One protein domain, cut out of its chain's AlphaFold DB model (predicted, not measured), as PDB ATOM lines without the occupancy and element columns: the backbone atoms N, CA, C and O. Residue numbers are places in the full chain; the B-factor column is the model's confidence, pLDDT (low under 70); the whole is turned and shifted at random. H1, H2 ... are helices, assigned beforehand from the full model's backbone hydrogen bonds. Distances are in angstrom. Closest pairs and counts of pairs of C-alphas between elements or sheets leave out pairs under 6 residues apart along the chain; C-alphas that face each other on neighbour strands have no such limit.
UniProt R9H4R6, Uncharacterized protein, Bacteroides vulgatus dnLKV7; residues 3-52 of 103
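What this domain is: This is residues 3 to 52 of the 103 residues of an uncharacterized protein of Bacteroides vulgatus dnLKV7 (UniProt R9H4R6). Going along the printed part from Leu 3, you meet a long helix, H1, then a short helix, H2, set steeply to it in the middle of a flat, loosely joined arrangement, then a long loop that swings out and comes back to a third small helix, H3, on the side of H2 away from H1. In that loop residues 34 to 40 stick out free of the rest. The printed part has 50 residues with three named helices in the order H1, H2, H3 and no named strand; its class is all helix, with 29 residues in the helices. It is only just compact, close to loose, with a radius of gyration of the C-alphas of 11.4 A, and it spans 29 by 26 by 13 A.

How they stand to each other: Start at H1, residues 3 to 17, and pass over a tight link of 5 residues to H2, residues 23 to 30. These two only just touch, with 3 pairs of C-alphas within 8 A; the closest are those of Glu 11 and Phe 23, 6.7 A apart. They run opposite ways at a steep tilt of 60 degrees. Beyond a long link of 14 residues comes H3, residues 45 to 50, near H2 with 6 pairs of C-alphas within 10 A, the closest at 8.2 A. H1 and H3 are apart. In H1, H2 and H3, every O i to N i+4 pair is within hydrogen-bond range.

Where its parts are: Find C-alpha 3 at (-16.036, -0.999, 2.758); from there H1 runs 21.4 A to C-alpha 17. H2 begins at C-alpha 23, (-27.209, -0.541, -7.844), and measures 10.3 A. H3 measures 8.7 A and ends at C-alpha 50, (-31.073, -11.382, -13.222).

The domain as a whole: The two C-alphas farthest apart, those of Pro 19 and Ser 40, are 30.2 A apart. The printed part has no cut. The mean pLDDT of the printed part is 78.3; look for values under 70 at residues 3 to 4 and 33 to 41.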
ATOM      1  N   LEU A   3     -14.877  -0.765   3.636       54.75
ATOM      2  CA  LEU A   3     -16.036  -0.999   2.758       54.75
ATOM      3  C   LEU A   3     -16.550   0.267   2.053       54.75
ATOM      4  O   LEU A   3     -17.140   0.171   0.980       54.75
ATOM      5  N   HIS A   4     -16.365   1.447   2.654       61.34
ATOM      6  CA  HIS A   4     -17.009   2.670   2.168       61.34
ATOM      7  C   HIS A   4     -16.437   3.120   0.814       61.34
ATOM      8  O   HIS A   4     -17.198   3.454  -0.087       61.34
ATOM      9  N   GLY A   5     -15.115   3.013   0.631       71.62
ATOM     10  CA  GLY A   5     -14.462   3.368  -0.633       71.62
ATOM     11  C   GLY A   5     -14.755   2.389  -1.774       71.62
ATOM     12  O   GLY A   5     -14.960   2.814  -2.905       71.62
ATOM     13  N   GLN A   6     -14.832   1.083  -1.490       73.19
ATOM     14  CA  GLN A   6     -15.144   0.066  -2.508       73.19
ATOM     15  C   GLN A   6     -16.570   0.216  -3.046       73.19
ATOM     16  O   GLN A   6     -16.786   0.118  -4.250       73.19
ATOM     17  N   LEU A   7     -17.530   0.489  -2.157       79.25
ATOM     18  CA  LEU A   7     -18.920   0.746  -2.533       79.25
ATOM     19  C   LEU A   7     -19.046   2.012  -3.379       79.25
ATOM     20  O   LEU A   7     -19.722   1.983  -4.400       79.25
ATOM     21  N   GLN A   8     -18.365   3.087  -2.979       84.00
ATOM     22  CA  GLN A   8     -18.393   4.358  -3.697       84.00
ATOM     23  C   GLN A   8     -17.799   4.235  -5.107       84.00
ATOM     24  O   GLN A   8     -18.398   4.709  -6.067       84.00
ATOM     25  N   LEU A   9     -16.661   3.544  -5.244       85.31
ATOM     26  CA  LEU A   9     -16.039   3.270  -6.544       85.31
ATOM     27  C   LEU A   9     -16.925   2.390  -7.429       85.31
ATOM     28  O   LEU A   9     -17.095   2.686  -8.609       85.31
ATOM     29  N   ALA A  10     -17.506   1.327  -6.864       85.12
ATOM     30  CA  ALA A  10     -18.410   0.451  -7.600       85.12
ATOM     31  C   ALA A  10     -19.650   1.212  -8.086       85.12
ATOM     32  O   ALA A  10     -20.034   1.071  -9.242       85.12
ATOM     33  N   GLU A  11     -20.256   2.037  -7.233       86.81
ATOM     34  CA  GLU A  11     -21.418   2.849  -7.595       86.81
ATOM     35  C   GLU A  11     -21.090   3.850  -8.703       86.81
ATOM     36  O   GLU A  11     -21.830   3.942  -9.682       86.81
ATOM     37  N   GLN A  12     -19.973   4.570  -8.565       88.75
ATOM     38  CA  GLN A  12     -19.535   5.545  -9.556       88.75
ATOM     39  C   GLN A  12     -19.315   4.877 -10.917       88.75
ATOM     40  O   GLN A  12     -19.908   5.292 -11.909       88.75
ATOM     41  N   TRP A  13     -18.525   3.804 -10.954       88.75
ATOM     42  CA  TRP A  13     -18.179   3.136 -12.205       88.75
ATOM     43  C   TRP A  13     -19.391   2.476 -12.873       88.75
ATOM     44  O   TRP A  13     -19.568   2.562 -14.087       88.75
ATOM     45  N   LEU A  14     -20.281   1.859 -12.090       86.62
ATOM     46  CA  LEU A  14     -21.492   1.241 -12.630       86.62
ATOM     47  C   LEU A  14     -22.445   2.276 -13.231       86.62
ATOM     48  O   LEU A  14     -23.013   2.012 -14.288       86.62
ATOM     49  N   LYS A  15     -22.584   3.455 -12.612       86.12
ATOM     50  CA  LYS A  15     -23.376   4.561 -13.171       86.12
ATOM     51  C   LYS A  15     -22.750   5.151 -14.435       86.12
ATOM     52  O   LYS A  15     -23.494   5.554 -15.324       86.12
ATOM     53  N   GLU A  16     -21.421   5.188 -14.531       89.75
ATOM     54  CA  GLU A  16     -20.711   5.625 -15.744       89.75
ATOM     55  C   GLU A  16     -20.952   4.667 -16.923       89.75
ATOM     56  O   GLU A  16     -21.203   5.116 -18.040       89.75
ATOM     57  N   VAL A  17     -20.911   3.352 -16.683       86.88
ATOM     58  CA  VAL A  17     -21.045   2.328 -17.737       86.88
ATOM     59  C   VAL A  17     -22.506   2.030 -18.086       86.88
ATOM     60  O   VAL A  17     -22.831   1.789 -19.249       86.88
ATOM     61  N   ASN A  18     -23.398   2.028 -17.096       86.69
ATOM     62  CA  ASN A  18     -24.827   1.794 -17.279       86.69
ATOM     63  C   ASN A  18     -25.644   2.649 -16.289       86.69
ATOM     64  O   ASN A  18     -25.966   2.183 -15.194       86.69
ATOM     65  N   PRO A  19     -26.051   3.873 -16.676       86.19
ATOM     66  CA  PRO A  19     -26.769   4.795 -15.792       86.19
ATOM     67  C   PRO A  19     -28.090   4.256 -15.228       86.19
ATOM     68  O   PRO A  19     -28.565   4.752 -14.211       86.19
ATOM     69  N   GLN A  20     -28.690   3.261 -15.889       86.06
ATOM     70  CA  GLN A  20     -29.985   2.684 -15.517       86.06
ATOM     71  C   GLN A  20     -29.856   1.418 -14.662       86.06
ATOM     72  O   GLN A  20     -30.860   0.769 -14.362       86.06
ATOM     73  N   ILE A  21     -28.632   1.022 -14.297       85.81
ATOM     74  CA  ILE A  21     -28.418  -0.189 -13.515       85.81
ATOM     75  C   ILE A  21     -28.924  -0.017 -12.080       85.81
ATOM     76  O   ILE A  21     -28.662   0.975 -11.401       85.81
ATOM     77  N   ASP A  22     -29.643  -1.028 -11.603       89.88
ATOM     78  CA  ASP A  22     -30.146  -1.093 -10.235       89.88
ATOM     79  C   ASP A  22     -28.991  -1.435  -9.279       89.88
ATOM     80  O   ASP A  22     -28.627  -2.600  -9.076       89.88
ATOM     81  N   PHE A  23     -28.367  -0.392  -8.723       87.06
ATOM     82  CA  PHE A  23     -27.209  -0.541  -7.844       87.06
ATOM     83  C   PHE A  23     -27.527  -1.362  -6.590       87.06
ATOM     84  O   PHE A  23     -26.671  -2.120  -6.135       87.06
ATOM     85  N   ASP A  24     -28.746  -1.283  -6.055       87.38
ATOM     86  CA  ASP A  24     -29.122  -2.040  -4.862       87.38
ATOM     87  C   ASP A  24     -29.190  -3.546  -5.147       87.38
ATOM     88  O   ASP A  24     -28.725  -4.349  -4.328       87.38
ATOM     89  N   LYS A  25     -29.669  -3.959  -6.330       87.25
ATOM     90  CA  LYS A  25     -29.587  -5.369  -6.763       87.25
ATOM     91  C   LYS A  25     -28.144  -5.847  -6.873       87.25
ATOM     92  O   LYS A  25     -27.812  -6.911  -6.341       87.25
ATOM     93  N   ILE A  26     -27.276  -5.056  -7.504       87.25
ATOM     94  CA  ILE A  26     -25.853  -5.390  -7.661       87.25
ATOM     95  C   ILE A  26     -25.160  -5.466  -6.297       87.25
ATOM     96  O   ILE A  26     -24.504  -6.460  -5.985       87.25
ATOM     97  N   LYS A  27     -25.353  -4.468  -5.436       83.88
ATOM     98  CA  LYS A  27     -24.777  -4.418  -4.089       83.88
ATOM     99  C   LYS A  27     -25.187  -5.627  -3.254       83.88
ATOM    100  O   LYS A  27     -24.344  -6.223  -2.586       83.88
ATOM    101  N   ASN A  28     -26.453  -6.032  -3.318       83.19
ATOM    102  CA  ASN A  28     -26.942  -7.190  -2.574       83.19
ATOM    103  C   ASN A  28     -26.325  -8.513  -3.043       83.19
ATOM    104  O   ASN A  28     -26.094  -9.403  -2.219       83.19
ATOM    105  N   VAL A  29     -26.031  -8.643  -4.338       81.06
ATOM    106  CA  VAL A  29     -25.438  -9.861  -4.899       81.06
ATOM    107  C   VAL A  29     -23.918  -9.873  -4.773       81.06
ATOM    108  O   VAL A  29     -23.392 -10.901  -4.364       81.06
ATOM    109  N   PHE A  30     -23.209  -8.777  -5.034       78.50
ATOM    110  CA  PHE A  30     -21.739  -8.769  -5.088       78.50
ATOM    111  C   PHE A  30     -21.063  -8.201  -3.835       78.50
ATOM    112  O   PHE A  30     -19.951  -8.607  -3.512       78.50
ATOM    113  N   LEU A  31     -21.720  -7.293  -3.106       74.88
ATOM    114  CA  LEU A  31     -21.090  -6.468  -2.060       74.88
ATOM    115  C   LEU A  31     -21.682  -6.701  -0.656       74.88
ATOM    116  O   LEU A  31     -21.303  -6.029   0.303       74.88
ATOM    117  N   ASN A  32     -22.610  -7.651  -0.495       71.88
ATOM    118  CA  ASN A  32     -23.227  -7.944   0.799       71.88
ATOM    119  C   ASN A  32     -22.334  -8.843   1.674       71.88
ATOM    120  O   ASN A  32     -22.391 -10.070   1.612       71.88
ATOM    121  N   HIS A  33     -21.548  -8.214   2.549       62.06
ATOM    122  CA  HIS A  33     -20.587  -8.881   3.432       62.06
ATOM    123  C   HIS A  33     -21.194  -9.854   4.457       62.06
ATOM    124  O   HIS A  33     -20.485 -10.757   4.897       62.06
ATOM    125  N   ASN A  34     -22.493  -9.766   4.775       56.56
ATOM    126  CA  ASN A  34     -23.160 -10.748   5.645       56.56
ATOM    127  C   ASN A  34     -23.324 -12.126   4.972       56.56
ATOM    128  O   ASN A  34     -23.616 -13.107   5.650       56.56
ATOM    129  N   LYS A  35     -23.119 -12.211   3.647       50.09
ATOM    130  CA  LYS A  35     -23.139 -13.453   2.853       50.09
ATOM    131  C   LYS A  35     -21.810 -13.754   2.134       50.09
ATOM    132  O   LYS A  35     -21.725 -14.766   1.447       50.09
ATOM    133  N   SER A  36     -20.787 -12.902   2.269       47.50
ATOM    134  CA  SER A  36     -19.573 -12.914   1.421       47.50
ATOM    135  C   SER A  36     -18.269 -13.251   2.159       47.50
ATOM    136  O   SER A  36     -17.192 -12.959   1.648       47.50
ATOM    137  N   TYR A  37     -18.325 -13.866   3.345       51.09
ATOM    138  CA  TYR A  37     -17.108 -14.288   4.060       51.09
ATOM    139  C   TYR A  37     -16.372 -15.458   3.388       51.09
ATOM    140  O   TYR A  37     -15.203 -15.692   3.687       51.09
ATOM    141  N   SER A  38     -17.024 -16.191   2.481       51.84
ATOM    142  CA  SER A  38     -16.395 -17.303   1.778       51.84
ATOM    143  C   SER A  38     -16.027 -16.907   0.345       51.84
ATOM    144  O   SER A  38     -16.880 -16.600  -0.486       51.84
ATOM    145  N   HIS A  39     -14.734 -16.980   0.018       57.06
ATOM    146  CA  HIS A  39     -14.229 -16.914  -1.363       57.06
ATOM    147  C   HIS A  39     -14.713 -18.087  -2.246       57.06
ATOM    148  O   HIS A  39     -14.293 -18.226  -3.387       57.06
ATOM    149  N   SER A  40     -15.604 -18.933  -1.727       58.25
ATOM    150  CA  SER A  40     -16.193 -20.108  -2.370       58.25
ATOM    151  C   SER A  40     -17.616 -19.879  -2.890       58.25
ATOM    152  O   SER A  40     -18.304 -20.834  -3.251       58.25
ATOM    153  N   ARG A  41     -18.096 -18.630  -2.928       66.75
ATOM    154  CA  ARG A  41     -19.421 -18.340  -3.477       66.75
ATOM    155  C   ARG A  41     -19.414 -18.484  -4.998       66.75
ATOM    156  O   ARG A  41     -18.843 -17.662  -5.708       66.75
ATOM    157  N   HIS A  42     -20.117 -19.498  -5.487       74.00
ATOM    158  CA  HIS A  42     -20.447 -19.605  -6.899       74.00
ATOM    159  C   HIS A  42     -21.530 -18.572  -7.244       74.00
ATOM    160  O   HIS A  42     -22.578 -18.528  -6.599       74.00
ATOM    161  N   LEU A  43     -21.265 -17.724  -8.233       81.94
ATOM    162  CA  LEU A  43     -22.259 -16.842  -8.840       81.94
ATOM    163  C   LEU A  43     -22.631 -17.452 -10.181       81.94
ATOM    164  O   LEU A  43     -21.781 -17.544 -11.069       81.94
ATOM    165  N   SER A  44     -23.875 -17.906 -10.317       86.69
ATOM    166  CA  SER A  44     -24.297 -18.482 -11.584       86.69
ATOM    167  C   SER A  44     -24.447 -17.384 -12.637       86.69
ATOM    168  O   SER A  44     -24.770 -16.229 -12.349       86.69
ATOM    169  N   LYS A  45     -24.279 -17.768 -13.899       87.25
ATOM    170  CA  LYS A  45     -24.561 -16.919 -15.063       87.25
ATOM    171  C   LYS A  45     -25.966 -16.311 -15.008       87.25
ATOM    172  O   LYS A  45     -26.147 -15.150 -15.368       87.25
ATOM    173  N   GLN A  46     -26.946 -17.079 -14.529       88.06
ATOM    174  CA  GLN A  46     -28.323 -16.612 -14.400       88.06
ATOM    175  C   GLN A  46     -28.467 -15.561 -13.296       88.06
ATOM    176  O   GLN A  46     -29.147 -14.563 -13.518       88.06
ATOM    177  N   ASP A  47     -27.787 -15.726 -12.157       87.75
ATOM    178  CA  ASP A  47     -27.768 -14.710 -11.094       87.75
ATOM    179  C   ASP A  47     -27.244 -13.375 -11.633       87.75
ATOM    180  O   ASP A  47     -27.845 -12.332 -11.389       87.75
ATOM    181  N   CYS A  48     -26.176 -13.419 -12.437       88.50
ATOM    182  CA  CYS A  48     -25.593 -12.249 -13.092       88.50
ATOM    183  C   CYS A  48     -26.547 -11.592 -14.108       88.50
ATOM    184  O   CYS A  48     -26.664 -10.369 -14.138       88.50
ATOM    185  N   LYS A  49     -27.269 -12.380 -14.915       88.44
ATOM    186  CA  LYS A  49     -28.282 -11.844 -15.845       88.44
ATOM    187  C   LYS A  49     -29.456 -11.207 -15.089       88.44
ATOM    188  O   LYS A  49     -29.892 -10.114 -15.441       88.44
ATOM    189  N   ASN A  50     -29.923 -11.838 -14.012       89.12
ATOM    190  CA  ASN A  50     -31.073 -11.382 -13.222       89.12
ATOM    191  C   ASN A  50     -30.847 -10.025 -12.536       89.12
ATOM    192  O   ASN A  50     -31.799  -9.274 -12.326       89.12
ATOM    193  N   VAL A  51     -29.602  -9.699 -12.186       88.56
ATOM    194  CA  VAL A  51     -29.251  -8.393 -11.599       88.56
ATOM    195  C   VAL A  51     -29.033  -7.292 -12.641       88.56
ATOM    196  O   VAL A  51     -28.773  -6.153 -12.264       88.56
ATOM    197  N   GLY A  52     -29.141  -7.609 -13.935       86.50
ATOM    198  CA  GLY A  52     -29.021  -6.639 -15.024       86.50
ATOM    199  C   GLY A  52     -27.606  -6.455 -15.577       86.50
ATOM    200  O   GLY A  52     -27.348  -5.443 -16.228       86.50
TER     201      GLY A  52